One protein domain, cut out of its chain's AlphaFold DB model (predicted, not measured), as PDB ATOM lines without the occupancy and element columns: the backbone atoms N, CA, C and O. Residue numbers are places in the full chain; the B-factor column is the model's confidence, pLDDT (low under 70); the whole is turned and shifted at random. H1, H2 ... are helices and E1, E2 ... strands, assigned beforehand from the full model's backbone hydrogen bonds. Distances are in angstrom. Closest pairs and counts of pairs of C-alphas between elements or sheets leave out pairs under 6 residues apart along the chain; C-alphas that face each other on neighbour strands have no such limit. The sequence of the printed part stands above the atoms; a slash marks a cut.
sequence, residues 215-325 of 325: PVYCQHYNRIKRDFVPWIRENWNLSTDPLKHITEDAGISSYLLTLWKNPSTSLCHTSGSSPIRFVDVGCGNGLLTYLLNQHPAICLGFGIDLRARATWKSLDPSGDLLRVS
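Overview. This is residues 215 to 325 of the 325 residues of a protein of Cyprideis torosa (UniProt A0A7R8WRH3). A small parallel sheet of three strands, E1, E2 and E3, makes a wall on one side of the domain, with one face bare and the short helix H4 packed over the other along E2. The long helix H3 covers H4 on the side away from the sheet, H1 packs on H3 beyond that, and H2 sits by the first residues of H3, 242 to 246, while the long link of residues 261 to 275 loops at one end of the longest axis. The printed part has 111 residues, with five named helices and three named strands in the order H1 H2 H3 E1 H4 E2 H5 E3. The sheet's order is E1 E2 E3, and the class is mixed, helices and strands. The whole is compact, with a radius of gyration of the C-alphas of 14.0 A and spans of 41 by 30 by 19 A.

Along the chain. The sheet holds E1, residues 276 to 281 and 15.9 A long, E2, residues 299 to 305 and 19.8 A long, and E3, residues 322 to 324. E3 ends with C-alpha 324 at (133.954, 162.175, 88.782). H4 is residues 287 to 293 and H5 residues 312 to 315. H3, residues 242 to 260, is the longest helix at 26.4 A, from C-alpha 242 at (139.230, 141.180, 84.499). H1, residues 215 to 227, begins with C-alpha 215 at (129.157, 129.749, 104.601) and is 18.1 A long; H2 is residues 229 to 235.

Arrangement. E1 and E2 are parallel at 13 degrees, with N 300 and O 276 within hydrogen-bond range at 2.8 A. E2 and E3 are parallel at 31 degrees, with N 323 and O 303 at 2.9 A. H4 is on the sheet over E2, at a height over the sheet of 7.3 A, along the strands at 8 degrees on the local plane; its closest C-alphas to E2 are those of Asn 293 and Leu 300, 5.6 A apart. E1, H4, E2 and E2, H5, E3 are strand-helix-strand units, two parallel neighbour strands with a helix between, each with a right-handed crossover. H5 is not on the sheet, but only just, with 4 pairs of C-alphas within 10 A. H3 is the hub, touching H1, H2 and H4. H3 and H4 run the same way at a shallow tilt of 32 degrees, only just short of steep, closest at the C-alphas of Asp 249 and Leu 288, 5.0 A. H1 and H3 run opposite ways at a steep tilt of 42 degrees, closest at the C-alphas of His 220 and Ser 254, 5.1 A. H2 touches H3 at residues 242 to 246 alone, closest at the C-alphas of Arg 233 and Pro 242, 6.3 A. Every O i to N i+4 pair is within hydrogen-bond range in H1, H2 and H4, and 14 of 15 in H3; H5 is too short for such a pair.

Size, cuts and confidence. The C-alphas farthest apart, those of Ser 239 and Gly 272, are 42.3 A apart. The printed part has no cut, and the link from H3 to E1, 15 residues, is long. The mean pLDDT of the printed part is 86.7, and residue 272 is under 70.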
ATOM      1  N   PRO A 215     130.080 130.327 105.570       70.38
ATOM      2  CA  PRO A 215     129.157 129.749 104.601       70.38
ATOM      3  C   PRO A 215     128.294 130.769 103.837       70.38
ATOM      4  O   PRO A 215     128.172 130.646 102.616       70.38
ATOM      5  N   VAL A 216     127.725 131.772 104.513       76.50
ATOM      6  CA  VAL A 216     126.913 132.823 103.865       76.50
ATOM      7  C   VAL A 216     127.773 133.685 102.936       76.50
ATOM      8  O   VAL A 216     127.381 133.963 101.800       76.50
ATOM      9  N   TYR A 217     128.993 134.021 103.360       82.69
ATOM     10  CA  TYR A 217     129.979 134.689 102.513       82.69
ATOM     11  C   TYR A 217     130.282 133.906 101.236       82.69
ATOM     12  O   TYR A 217     130.213 134.456 100.136       82.69
ATOM     13  N   CYS A 218     130.585 132.613 101.365       73.75
ATOM     14  CA  CYS A 218     130.912 131.756 100.230       73.75
ATOM     15  C   CYS A 218     129.729 131.637  99.263       73.75
ATOM     16  O   CYS A 218     129.928 131.632  98.049       73.75
ATOM     17  N   GLN A 219     128.498 131.600  99.782       77.56
ATOM     18  CA  GLN A 219     127.288 131.612  98.965       77.56
ATOM     19  C   GLN A 219     127.178 132.903  98.142       77.56
ATOM     20  O   GLN A 219     126.958 132.835  96.930       77.56
ATOM     21  N   HIS A 220     127.370 134.068  98.767       82.06
ATOM     22  CA  HIS A 220     127.373 135.355  98.068       82.06
ATOM     23  C   HIS A 220     128.486 135.432  97.018       82.06
ATOM     24  O   HIS A 220     128.220 135.776  95.865       82.06
ATOM     25  N   TYR A 221     129.696 135.008  97.373       80.44
ATOM     26  CA  TYR A 221     130.859 135.047  96.491       80.44
ATOM     27  C   TYR A 221     130.692 134.159  95.261       80.44
ATOM     28  O   TYR A 221     130.935 134.590  94.131       80.44
ATOM     29  N   ASN A 222     130.212 132.930  95.460       76.00
ATOM     30  CA  ASN A 222     129.950 132.000  94.367       76.00
ATOM     31  C   ASN A 222     128.797 132.483  93.483       76.00
ATOM     32  O   ASN A 222     128.882 132.362  92.261       76.00
ATOM     33  N   ARG A 223     127.756 133.091  94.068       79.69
ATOM     34  CA  ARG A 223     126.666 133.705  93.305       79.69
ATOM     35  C   ARG A 223     127.176 134.840  92.424       79.69
ATOM     36  O   ARG A 223     126.886 134.835  91.233       79.69
ATOM     37  N   ILE A 224     127.981 135.755  92.969       80.88
ATOM     38  CA  ILE A 224     128.558 136.851  92.180       80.88
ATOM     39  C   ILE A 224     129.404 136.290  91.033       80.88
ATOM     40  O   ILE A 224     129.272 136.714  89.884       80.88
ATOM     41  N   LYS A 225     130.238 135.284  91.326       78.75
ATOM     42  CA  LYS A 225     131.057 134.631  90.305       78.75
ATOM     43  C   LYS A 225     130.236 133.972  89.204       78.75
ATOM     44  O   LYS A 225     130.642 134.003  88.050       78.75
ATOM     45  N   ARG A 226     129.116 133.345  89.541       77.56
ATOM     46  CA  ARG A 226     128.252 132.691  88.559       77.56
ATOM     47  C   ARG A 226     127.504 133.707  87.705       77.56
ATOM     48  O   ARG A 226     127.508 133.580  86.485       77.56
ATOM     49  N   ASP A 227     126.884 134.683  88.356       79.56
ATOM     50  CA  ASP A 227     125.889 135.556  87.739       79.56
ATOM     51  C   ASP A 227     126.557 136.703  86.953       79.56
ATOM     52  O   ASP A 227     126.058 137.087  85.900       79.56
ATOM     53  N   PHE A 228     127.714 137.211  87.405       80.00
ATOM     54  CA  PHE A 228     128.328 138.415  86.823       80.00
ATOM     55  C   PHE A 228     129.642 138.174  86.073       80.00
ATOM     56  O   PHE A 228     129.927 138.908  85.131       80.00
ATOM     57  N   VAL A 229     130.451 137.159  86.419       77.56
ATOM     58  CA  VAL A 229     131.747 136.930  85.731       77.56
ATOM     59  C   VAL A 229     131.599 136.782  84.213       77.56
ATOM     60  O   VAL A 229     132.409 137.395  83.518       77.56
ATOM     61  N   PRO A 230     130.645 135.996  83.665       78.25
ATOM     62  CA  PRO A 230     130.531 135.845  82.214       78.25
ATOM     63  C   PRO A 230     130.327 137.195  81.521       78.25
ATOM     64  O   PRO A 230     131.116 137.567  80.655       78.25
ATOM     65  N   TRP A 231     129.361 137.976  82.009       83.75
ATOM     66  CA  TRP A 231     129.036 139.285  81.457       83.75
ATOM     67  C   TRP A 231     130.185 140.291  81.615       83.75
ATOM     68  O   TRP A 231     130.517 140.993  80.662       83.75
ATOM     69  N   ILE A 232     130.856 140.330  82.775       82.44
ATOM     70  CA  ILE A 232     131.996 141.237  82.990       82.44
ATOM     71  C   ILE A 232     133.119 140.913  82.008       82.44
ATOM     72  O   ILE A 232     133.695 141.830  81.443       82.44
ATOM     73  N   ARG A 233     133.428 139.632  81.770       82.75
ATOM     74  CA  ARG A 233     134.500 139.244  80.837       82.75
ATOM     75  C   ARG A 233     134.207 139.671  79.403       82.75
ATOM     76  O   ARG A 233     135.133 140.067  78.707       82.75
ATOM     77  N   GLU A 234     132.949 139.602  78.984       83.06
ATOM     78  CA  GLU A 234     132.514 140.038  77.653       83.06
ATOM     79  C   GLU A 234     132.538 141.564  77.499       83.06
ATOM     80  O   GLU A 234     132.805 142.071  76.413       83.06
ATOM     81  N   ASN A 235     132.305 142.300  78.590       81.69
ATOM     82  CA  ASN A 235     132.155 143.758  78.580       81.69
ATOM     83  C   ASN A 235     133.350 144.508  79.202       81.69
ATOM     84  O   ASN A 235     133.282 145.725  79.409       81.69
ATOM     85  N   TRP A 236     134.448 143.800  79.497       84.31
ATOM     86  CA  TRP A 236     135.661 144.379  80.067       84.31
ATOM     87  C   TRP A 236     136.481 145.081  78.991       84.31
ATOM     88  O   TRP A 236     136.985 144.461  78.060       84.31
ATOM     89  N   ASN A 237     136.647 146.389  79.141       82.06
ATOM     90  CA  ASN A 237     137.290 147.246  78.147       82.06
ATOM     91  C   ASN A 237     138.554 147.947  78.682       82.06
ATOM     92  O   ASN A 237     138.997 148.949  78.120       82.06
ATOM     93  N   LEU A 238     139.135 147.430  79.769       82.25
ATOM     94  CA  LEU A 238     140.452 147.836  80.260       82.25
ATOM     95  C   LEU A 238     141.526 146.864  79.765       82.25
ATOM     96  O   LEU A 238     141.254 145.699  79.490       82.25
ATOM     97  N   SER A 239     142.771 147.338  79.708       80.00
ATOM     98  CA  SER A 239     143.938 146.515  79.364       80.00
ATOM     99  C   SER A 239     144.356 145.538  80.472       80.00
ATOM    100  O   SER A 239     145.237 144.709  80.260       80.00
ATOM    101  N   THR A 240     143.762 145.644  81.664       78.75
ATOM    102  CA  THR A 240     144.035 144.763  82.802       78.75
ATOM    103  C   THR A 240     143.213 143.479  82.730       78.75
ATOM    104  O   THR A 240     142.131 143.464  82.150       78.75
ATOM    105  N   ASP A 241     143.697 142.399  83.351       75.06
ATOM    106  CA  ASP A 241     142.953 141.136  83.423       75.06
ATOM    107  C   ASP A 241     141.685 141.294  84.292       75.06
ATOM    108  O   ASP A 241     141.812 141.556  85.498       75.06
ATOM    109  N   PRO A 242     140.472 141.100  83.735       74.94
ATOM    110  CA  PRO A 242     139.230 141.180  84.499       74.94
ATOM    111  C   PRO A 242     139.202 140.205  85.676       74.94
ATOM    112  O   PRO A 242     138.641 140.532  86.717       74.94
ATOM    113  N   LEU A 243     139.812 139.019  85.559       71.06
ATOM    114  CA  LEU A 243     139.748 138.011  86.618       71.06
ATOM    115  C   LEU A 243     140.413 138.479  87.912       71.06
ATOM    116  O   LEU A 243     139.912 138.148  88.984       71.06
ATOM    117  N   LYS A 244     141.480 139.280  87.816       73.88
ATOM    118  CA  LYS A 244     142.174 139.839  88.981       73.88
ATOM    119  C   LYS A 244     141.265 140.779  89.778       73.88
ATOM    120  O   LYS A 244     141.205 140.677  91.000       73.88
ATOM    121  N   HIS A 245     140.524 141.638  89.081       76.75
ATOM    122  CA  HIS A 245     139.604 142.596  89.695       76.75
ATOM    123  C   HIS A 245     138.326 141.922  90.196       76.75
ATOM    124  O   HIS A 245     137.912 142.143  91.329       76.75
ATOM    125  N   ILE A 246     137.750 141.005  89.410       79.44
ATOM    126  CA  ILE A 246     136.524 140.303  89.803       79.44
ATOM    127  C   ILE A 246     136.732 139.504  91.090       79.44
ATOM    128  O   ILE A 246     135.838 139.468  91.930       79.44
ATOM    129  N   THR A 247     137.885 138.852  91.281       75.50
ATOM    130  CA  THR A 247     138.111 138.071  92.504       75.50
ATOM    131  C   THR A 247     138.141 138.917  93.769       75.50
ATOM    132  O   THR A 247     137.639 138.449  94.791       75.50
ATOM    133  N   GLU A 248     138.719 140.114  93.694       87.06
ATOM    134  CA  GLU A 248     138.849 141.045  94.815       87.06
ATOM    135  C   GLU A 248     137.514 141.743  95.090       87.06
ATOM    136  O   GLU A 248     136.964 141.603  96.184       87.06
ATOM    137  N   ASP A 249     136.927 142.370  94.068       91.69
ATOM    138  CA  ASP A 249     135.688 143.141  94.186       91.69
ATOM    139  C   ASP A 249     134.496 142.249  94.568       91.69
ATOM    140  O   ASP A 249     133.690 142.611  95.428       91.69
ATOM    141  N   ALA A 250     134.406 141.027  94.020       86.06
ATOM    142  CA  ALA A 250     133.401 140.055  94.460       86.06
ATOM    143  C   ALA A 250     133.615 139.640  95.919       86.06
ATOM    144  O   ALA A 250     132.647 139.379  96.636       86.06
ATOM    145  N   GLY A 251     134.872 139.570  96.365       87.88
ATOM    146  CA  GLY A 251     135.235 139.217  97.732       87.88
ATOM    147  C   GLY A 251     134.764 140.283  98.708       87.88
ATOM    148  O   GLY A 251     134.082 139.963  99.679       87.88
ATOM    149  N   ILE A 252     135.058 141.548  98.411       93.19
ATOM    150  CA  ILE A 252     134.634 142.696  99.217       93.19
ATOM    151  C   ILE A 252     133.107 142.813  99.219       93.19
ATOM    152  O   ILE A 252     132.503 142.883 100.289       93.19
ATOM    153  N   SER A 253     132.462 142.741  98.050       94.69
ATOM    154  CA  SER A 253     130.998 142.792  97.937       94.69
ATOM    155  C   SER A 253     130.322 141.697  98.775       94.69
ATOM    156  O   SER A 253     129.424 141.974  99.569       94.69
ATOM    157  N   SER A 254     130.816 140.457  98.696       91.38
ATOM    158  CA  SER A 254     130.283 139.325  99.473       91.38
ATOM    159  C   SER A 254     130.498 139.474 100.973       91.38
ATOM    160  O   SER A 254     129.652 139.052 101.765       91.38
ATOM    161  N   TYR A 255     131.625 140.068 101.373       92.94
ATOM    162  CA  TYR A 255     131.912 140.371 102.767       92.94
ATOM    163  C   TYR A 255     130.912 141.392 103.307       92.94
ATOM    164  O   TYR A 255     130.253 141.120 104.309       92.94
ATOM    165  N   LEU A 256     130.745 142.522 102.613       94.50
ATOM    166  CA  LEU A 256     129.851 143.605 103.022       94.50
ATOM    167  C   LEU A 256     128.392 143.151 103.076       94.50
ATOM    168  O   LEU A 256     127.722 143.386 104.074       94.50
ATOM    169  N   LEU A 257     127.912 142.420 102.065       92.12
ATOM    170  CA  LEU A 257     126.543 141.893 102.051       92.12
ATOM    171  C   LEU A 257     126.283 140.906 103.193       92.12
ATOM    172  O   LEU A 257     125.200 140.917 103.775       92.12
ATOM    173  N   THR A 258     127.261 140.056 103.521       90.81
ATOM    174  CA  THR A 258     127.146 139.138 104.662       90.81
ATOM    175  C   THR A 258     127.174 139.901 105.983       90.81
ATOM    176  O   THR A 258     126.369 139.621 106.868       90.81
ATOM    177  N   LEU A 259     128.063 140.887 106.112       90.88
ATOM    178  CA  LEU A 259     128.184 141.726 107.302       90.88
ATOM    179  C   LEU A 259     126.889 142.494 107.573       90.88
ATOM    180  O   LEU A 259     126.361 142.447 108.675       90.88
ATOM    181  N   TRP A 260     126.343 143.144 106.551       90.94
ATOM    182  CA  TRP A 260     125.120 143.936 106.640       90.94
ATOM    183  C   TRP A 260     123.855 143.116 106.855       90.94
ATOM    184  O   TRP A 260     122.831 143.677 107.209       90.94
ATOM    185  N   LYS A 261     123.896 141.798 106.680       85.38
ATOM    186  CA  LYS A 261     122.794 140.908 107.067       85.38
ATOM    187  C   LYS A 261     122.993 140.267 108.431       85.38
ATOM    188  O   LYS A 261     122.119 139.530 108.881       85.38
ATOM    189  N   ASN A 262     124.149 140.472 109.058       82.12
ATOM    190  CA  ASN A 262     124.464 139.822 110.311       82.12
ATOM    191  C   ASN A 262     123.772 140.567 111.468       82.12
ATOM    192  O   ASN A 262     124.193 141.685 111.788       82.12
ATOM    193  N   PRO A 263     122.774 139.952 112.141       77.25
ATOM    194  CA  PRO A 263     122.028 140.582 113.232       77.25
ATOM    195  C   PRO A 263     122.890 140.909 114.452       77.25
ATOM    196  O   PRO A 263     122.500 141.739 115.267       77.25
ATOM    197  N   SER A 264     124.070 140.302 114.577       71.69
ATOM    198  CA  SER A 264     125.031 140.602 115.639       71.69
ATOM    199  C   SER A 264     125.826 141.890 115.397       71.69
ATOM    200  O   SER A 264     126.636 142.268 116.239       71.69
ATOM    201  N   THR A 265     125.635 142.564 114.259       70.88
ATOM    202  CA  THR A 265     126.329 143.814 113.934       70.88
ATOM    203  C   THR A 265     125.398 145.011 114.095       70.88
ATOM    204  O   THR A 265     124.228 144.963 113.721       70.88
ATOM    205  N   SER A 266     125.931 146.137 114.577       73.56
ATOM    206  CA  SER A 266     125.198 147.412 114.625       73.56
ATOM    207  C   SER A 266     124.874 147.983 113.237       73.56
ATOM    208  O   SER A 266     124.181 148.989 113.132       73.56
ATOM    209  N   LEU A 267     125.405 147.362 112.180       71.69
ATOM    210  CA  LEU A 267     125.201 147.715 110.778       71.69
ATOM    211  C   LEU A 267     124.183 146.788 110.094       71.69
ATOM    212  O   LEU A 267     124.076 146.817 108.869       71.69
ATOM    213  N   CYS A 268     123.475 145.946 110.855       77.94
ATOM    214  CA  CYS A 268     122.504 145.012 110.303       77.94
ATOM    215  C   CYS A 268     121.327 145.745 109.647       77.94
ATOM    216  O   CYS A 268     120.623 146.529 110.287       77.94
ATOM    217  N   HIS A 269     121.076 145.428 108.382       80.19
ATOM    218  CA  HIS A 269     119.842 145.731 107.681       80.19
ATOM    219  C   HIS A 269     118.744 144.779 108.157       80.19
ATOM    220  O   HIS A 269     118.853 143.558 108.037       80.19
ATOM    221  N   THR A 270     117.670 145.343 108.703       76.38
ATOM    222  CA  THR A 270     116.481 144.588 109.110       76.38
ATOM    223  C   THR A 270     115.387 144.718 108.058       76.38
ATOM    224  O   THR A 270     115.226 145.764 107.422       76.38
ATOM    225  N   SER A 271     114.602 143.657 107.863       72.19
ATOM    226  CA  SER A 271     113.457 143.676 106.949       72.19
ATOM    227  C   SER A 271     112.501 144.821 107.306       72.19
ATOM    228  O   SER A 271     111.948 144.844 108.402       72.19
ATOM    229  N   GLY A 272     112.322 145.770 106.383       69.69
ATOM    230  CA  GLY A 272     111.512 146.982 106.579       69.69
ATOM    231  C   GLY A 272     112.311 148.259 106.871       69.69
ATOM    232  O   GLY A 272     111.736 149.344 106.840       69.69
ATOM    233  N   SER A 273     113.625 148.162 107.098       80.75
ATOM    234  CA  SER A 273     114.518 149.323 107.216       80.75
ATOM    235  C   SER A 273     114.988 149.836 105.849       80.75
ATOM    236  O   SER A 273     115.018 149.097 104.857       80.75
ATOM    237  N   SER A 274     115.346 151.122 105.780       84.81
ATOM    238  CA  SER A 274     115.923 151.711 104.566       84.81
ATOM    239  C   SER A 274     117.252 151.032 104.196       84.81
ATOM    240  O   SER A 274     118.001 150.652 105.098       84.81
ATOM    241  N   PRO A 275     117.582 150.908 102.895       90.12
ATOM    242  CA  PRO A 275     118.846 150.323 102.463       90.12
ATOM    243  C   PRO A 275     120.049 151.068 103.040       90.12
ATOM    244  O   PRO A 275     120.034 152.295 103.176       90.12
ATOM    245  N   ILE A 276     121.122 150.330 103.310       92.06
ATOM    246  CA  ILE A 276     122.390 150.897 103.760       92.06
ATOM    247  C   ILE A 276     122.958 151.797 102.667       92.06
ATOM    248  O   ILE A 276     123.068 151.406 101.504       92.06
ATOM    249  N   ARG A 277     123.330 153.014 103.056       93.88
ATOM    250  CA  ARG A 277     123.878 154.028 102.152       93.88
ATOM    251  C   ARG A 277     125.396 153.937 102.168       93.88
ATOM    252  O   ARG A 277     125.989 153.970 103.244       93.88
ATOM    253  N   PHE A 278     126.018 153.844 100.997       95.62
ATOM    254  CA  PHE A 278     127.476 153.788 100.884       95.62
ATOM    255  C   PHE A 278     128.013 154.761  99.831       95.62
ATOM    256  O   PHE A 278     127.306 155.143  98.894       95.62
ATOM    257  N   VAL A 279     129.282 155.138  99.998       97.12
ATOM    258  CA  VAL A 279     130.077 155.854  98.997       97.12
ATOM    259  C   VAL A 279     131.405 155.119  98.836       97.12
ATOM    260  O   VAL A 279     132.118 154.923  99.818       97.12
ATOM    261  N   ASP A 280     131.716 154.696  97.615       97.12
ATOM    262  CA  ASP A 280     132.969 154.020  97.258       97.12
ATOM    263  C   ASP A 280     133.979 155.069  96.766       97.12
ATOM    264  O   ASP A 280     133.881 155.574  95.645       97.12
ATOM    265  N   VAL A 281     134.881 155.491  97.654       96.94
ATOM    266  CA  VAL A 281     135.840 156.573  97.387       96.94
ATOM    267  C   VAL A 281     137.104 155.997  96.760       96.94
ATOM    268  O   VAL A 281     137.778 155.168  97.363       96.94
ATOM    269  N   GLY A 282     137.455 156.486  95.573       95.62
ATOM    270  CA  GLY A 282     138.493 155.875  94.749       95.62
ATOM    271  C   GLY A 282     138.001 154.588  94.089       95.62
ATOM    272  O   GLY A 282     138.743 153.609  94.034       95.62
ATOM    273  N   CYS A 283     136.754 154.586  93.596       95.00
ATOM    274  CA  CYS A 283     136.085 153.386  93.082       95.00
ATOM    275  C   CYS A 283     136.753 152.775  91.836       95.00
ATOM    276  O   CYS A 283     136.399 151.671  91.413       95.00
ATOM    277  N   GLY A 284     137.714 153.474  91.216       93.62
ATOM    278  CA  GLY A 284     138.545 152.942  90.148       93.62
ATOM    279  C   GLY A 284     137.717 152.393  88.991       93.62
ATOM    280  O   GLY A 284     137.042 153.133  88.279       93.62
ATOM    281  N   ASN A 285     137.788 151.079  88.767       92.19
ATOM    282  CA  ASN A 285     137.072 150.413  87.675       92.19
ATOM    283  C   ASN A 285     135.531 150.444  87.835       92.19
ATOM    284  O   ASN A 285     134.840 150.183  86.851       92.19
ATOM    285  N   GLY A 286     135.004 150.791  89.016       94.06
ATOM    286  CA  GLY A 286     133.575 150.897  89.323       94.06
ATOM    287  C   GLY A 286     132.859 149.566  89.594       94.06
ATOM    288  O   GLY A 286     131.656 149.565  89.853       94.06
ATOM    289  N   LEU A 287     133.561 148.431  89.545       94.00
ATOM    290  CA  LEU A 287     132.959 147.101  89.638       94.00
ATOM    291  C   LEU A 287     132.369 146.827  91.026       94.00
ATOM    292  O   LEU A 287     131.247 146.331  91.110       94.00
ATOM    293  N   LEU A 288     133.072 147.175  92.108       95.56
ATOM    294  CA  LEU A 288     132.549 147.011  93.468       95.56
ATOM    295  C   LEU A 288     131.241 147.795  93.666       95.56
ATOM    296  O   LEU A 288     130.238 147.225  94.100       95.56
ATOM    297  N   THR A 289     131.235 149.077  93.282       96.56
ATOM    298  CA  THR A 289     130.037 149.930  93.306       96.56
ATOM    299  C   THR A 289     128.884 149.305  92.518       96.56
ATOM    300  O   THR A 289     127.758 149.246  93.015       96.56
ATOM    301  N   TYR A 290     129.153 148.818  91.302       94.81
ATOM    302  CA  TYR A 290     128.148 148.154  90.475       94.81
ATOM    303  C   TYR A 290     127.570 146.915  91.168       94.81
ATOM    304  O   TYR A 290     126.349 146.795  91.263       94.81
ATOM    305  N   LEU A 291     128.428 146.026  91.690       94.12
ATOM    306  CA  LEU A 291     128.027 144.779  92.349       94.12
ATOM    307  C   LEU A 291     127.163 145.030  93.589       94.12
ATOM    308  O   LEU A 291     126.153 144.356  93.776       94.12
ATOM    309  N   LEU A 292     127.515 146.010  94.424       95.38
ATOM    310  CA  LEU A 292     126.710 146.372  95.596       95.38
ATOM    311  C   LEU A 292     125.322 146.897  95.195       95.38
ATOM    312  O   LEU A 292     124.320 146.516  95.799       95.38
ATOM    313  N   ASN A 293     125.232 147.692  94.126       94.75
ATOM    314  CA  ASN A 293     123.953 148.200  93.619       94.75
ATOM    315  C   ASN A 293     123.082 147.133  92.927       94.75
ATOM    316  O   ASN A 293     121.911 147.393  92.666       94.75
ATOM    317  N   GLN A 294     123.583 145.907  92.717       92.69
ATOM    318  CA  GLN A 294     122.746 144.755  92.331       92.69
ATOM    319  C   GLN A 294     121.889 144.227  93.494       92.69
ATOM    320  O   GLN A 294     121.064 143.327  93.318       92.69
ATOM    321  N   HIS A 295     122.068 144.784  94.696       91.56
ATOM    322  CA  HIS A 295     121.351 144.413  95.910       91.56
ATOM    323  C   HIS A 295     120.609 145.610  96.541       91.56
ATOM    324  O   HIS A 295     120.771 145.858  97.740       91.56
ATOM    325  N   PRO A 296     119.735 146.316  95.791       90.31
ATOM    326  CA  PRO A 296     119.124 147.582  96.221       90.31
ATOM    327  C   PRO A 296     118.225 147.456  97.458       90.31
ATOM    328  O   PRO A 296     117.991 148.436  98.157       90.31
ATOM    329  N   ALA A 297     117.733 146.249  97.756       88.38
ATOM    330  CA  ALA A 297     116.971 145.974  98.973       88.38
ATOM    331  C   ALA A 297     117.827 146.024 100.255       88.38
ATOM    332  O   ALA A 297     117.273 146.207 101.332       88.38
ATOM    333  N   ILE A 298     119.147 145.838 100.141       90.00
ATOM    334  CA  ILE A 298     120.093 145.777 101.269       90.00
ATOM    335  C   ILE A 298     120.941 147.046 101.312       90.00
ATOM    336  O   ILE A 298     121.115 147.640 102.373       90.00
ATOM    337  N   CYS A 299     121.467 147.473 100.162       92.88
ATOM    338  CA  CYS A 299     122.355 148.623 100.060       92.88
ATOM    339  C   CYS A 299     122.136 149.409  98.767       92.88
ATOM    340  O   CYS A 299     121.822 148.842  97.725       92.88
ATOM    341  N   LEU A 300     122.349 150.722  98.841       94.88
ATOM    342  CA  LEU A 300     122.241 151.650  97.721       94.88
ATOM    343  C   LEU A 300     123.297 152.749  97.867       94.88
ATOM    344  O   LEU A 300     123.380 153.402  98.908       94.88
ATOM    345  N   GLY A 301     124.083 152.994  96.827       95.88
ATOM    346  CA  GLY A 301     125.197 153.935  96.913       95.88
ATOM    347  C   GLY A 301     125.796 154.281  95.564       95.88
ATOM    348  O   GLY A 301     125.289 153.873  94.523       95.88
ATOM    349  N   PHE A 302     126.881 155.045  95.586       97.62
ATOM    350  CA  PHE A 302     127.586 155.466  94.378       97.62
ATOM    351  C   PHE A 302     129.099 155.490  94.606       97.62
ATOM    352  O   PHE A 302     129.567 155.560  95.743       97.62
ATOM    353  N   GLY A 303     129.856 155.424  93.519       97.81
ATOM    354  CA  GLY A 303     131.308 155.484  93.515       97.81
ATOM    355  C   GLY A 303     131.812 156.830  93.015       97.81
ATOM    356  O   GLY A 303     131.195 157.452  92.148       97.81
ATOM    357  N   ILE A 304     132.939 157.272  93.564       97.50
ATOM    358  CA  ILE A 304     133.630 158.499  93.172       97.50
ATOM    359  C   ILE A 304     135.087 158.165  92.842       97.50
ATOM    360  O   ILE A 304     135.761 157.510  93.633       97.50
ATOM    361  N   ASP A 305     135.597 158.655  91.715       97.31
ATOM    362  CA  ASP A 305     137.025 158.602  91.363       97.31
ATOM    363  C   ASP A 305     137.448 159.933  90.728       97.31
ATOM    364  O   ASP A 305     136.630 160.625  90.125       97.31
ATOM    365  N   LEU A 306     138.742 160.262  90.790       96.31
ATOM    366  CA  LEU A 306     139.287 161.474  90.162       96.31
ATOM    367  C   LEU A 306     139.139 161.466  88.630       96.31
ATOM    368  O   LEU A 306     139.250 162.505  87.979       96.31
ATOM    369  N   ARG A 307     138.948 160.288  88.020       94.19
ATOM    370  CA  ARG A 307     138.713 160.154  86.578       94.19
ATOM    371  C   ARG A 307     137.795 158.981  86.255       94.19
ATOM    372  O   ARG A 307     137.977 157.875  86.762       94.19
ATOM    373  N   ALA A 308     136.890 159.200  85.304       93.00
ATOM    374  CA  ALA A 308     136.066 158.135  84.746       93.00
ATOM    375  C   ALA A 308     136.935 157.063  84.064       93.00
ATOM    376  O   ALA A 308     137.945 157.373  83.419       93.00
ATOM    377  N   ARG A 309     136.538 155.791  84.185       91.00
ATOM    378  CA  ARG A 309     137.209 154.659  83.524       91.00
ATOM    379  C   ARG A 309     136.387 154.137  82.367       91.00
ATOM    380  O   ARG A 309     135.171 154.280  82.337       91.00
ATOM    381  N   ALA A 310     137.062 153.485  81.423       89.38
ATOM    382  CA  ALA A 310     136.397 152.889  80.270       89.38
ATOM    383  C   ALA A 310     135.271 151.928  80.699       89.38
ATOM    384  O   ALA A 310     134.196 151.949  80.096       89.38
ATOM    385  N   THR A 311     135.473 151.171  81.786       89.94
ATOM    386  CA  THR A 311     134.504 150.200  82.323       89.94
ATOM    387  C   THR A 311     133.183 150.830  82.734       89.94
ATOM    388  O   THR A 311     132.157 150.158  82.689       89.94
ATOM    389  N   TRP A 312     133.175 152.119  83.084       93.56
ATOM    390  CA  TRP A 312     131.972 152.800  83.556       93.56
ATOM    391  C   TRP A 312     130.894 152.853  82.478       93.56
ATOM    392  O   TRP A 312     129.726 152.714  82.797       93.56
ATOM    393  N   LYS A 313     131.269 152.938  81.194       90.62
ATOM    394  CA  LYS A 313     130.296 152.918  80.088       90.62
ATOM    395  C   LYS A 313     129.470 151.632  80.045       90.62
ATOM    396  O   LYS A 313     128.319 151.670  79.632       90.62
ATOM    397  N   SER A 314     130.074 150.510  80.437       89.69
ATOM    398  CA  SER A 314     129.402 149.210  80.472       89.69
ATOM    399  C   SER A 314     128.645 149.012  81.787       89.69
ATOM    400  O   SER A 314     127.548 148.466  81.784       89.69
ATOM    401  N   LEU A 315     129.240 149.429  82.909       89.44
ATOM    402  CA  LEU A 315     128.714 149.193  84.260       89.44
ATOM    403  C   LEU A 315     127.620 150.181  84.673       89.44
ATOM    404  O   LEU A 315     126.707 149.813  85.404       89.44
ATOM    405  N   ASP A 316     127.710 151.421  84.212       92.94
ATOM    406  CA  ASP A 316     126.790 152.502  84.544       92.94
ATOM    407  C   ASP A 316     126.442 153.325  83.292       92.94
ATOM    408  O   ASP A 316     126.884 154.467  83.141       92.94
ATOM    409  N   PRO A 317     125.667 152.756  82.348       87.31
ATOM    410  CA  PRO A 317     125.286 153.473  81.134       87.31
ATOM    411  C   PRO A 317     124.434 154.722  81.400       87.31
ATOM    412  O   PRO A 317     124.429 155.623  80.563       87.31
ATOM    413  N   SER A 318     123.703 154.779  82.525       89.06
ATOM    414  CA  SER A 318     122.886 155.943  82.897       89.06
ATOM    415  C   SER A 318     123.687 157.047  83.595       89.06
ATOM    416  O   SER A 318     123.281 158.205  83.533       89.06
ATOM    417  N   GLY A 319     124.844 156.723  84.183       89.06
ATOM    418  CA  GLY A 319     125.711 157.681  84.879       89.06
ATOM    419  C   GLY A 319     125.250 158.010  86.302       89.06
ATOM    420  O   GLY A 319     125.672 159.018  86.873       89.06
ATOM    421  N   ASP A 320     124.365 157.192  86.875       90.88
ATOM    422  CA  ASP A 320     123.780 157.442  88.194       90.88
ATOM    423  C   ASP A 320     124.661 156.909  89.335       90.88
ATOM    424  O   ASP A 320     124.611 157.415  90.469       90.88
ATOM    425  N   LEU A 321     125.470 155.886  89.039       94.31
ATOM    426  CA  LEU A 321     126.218 155.086  90.006       94.31
ATOM    427  C   LEU A 321     127.672 155.537  90.163       94.31
ATOM    428  O   LEU A 321     128.236 155.346  91.237       94.31
ATOM    429  N   LEU A 322     128.297 156.095  89.128       96.94
ATOM    430  CA  LEU A 322     129.733 156.379  89.091       96.94
ATOM    431  C   LEU A 322     129.994 157.834  88.696       96.94
ATOM    432  O   LEU A 322     129.546 158.311  87.655       96.94
ATOM    433  N   ARG A 323     130.733 158.557  89.541       95.94
ATOM    434  CA  ARG A 323     130.886 160.017  89.454       95.94
ATOM    435  C   ARG A 323     132.347 160.437  89.458       95.94
ATOM    436  O   ARG A 323     133.174 159.840  90.142       95.94
ATOM    437  N   VAL A 324     132.647 161.508  88.730       94.38
ATOM    438  CA  VAL A 324     133.954 162.175  88.782       94.38
ATOM    439  C   VAL A 324     133.875 163.342  89.760       94.38
ATOM    440  O   VAL A 324     132.945 164.142  89.657       94.38
ATOM    441  N   SER A 325     134.820 163.430  90.700       87.88
ATOM    442  CA  SER A 325     134.945 164.541  91.656       87.88
ATOM    443  C   SER A 325     136.387 164.763  92.081       87.88
ATOM    444  O   SER A 325     137.209 163.842  91.897       87.88
TER     445      SER A 325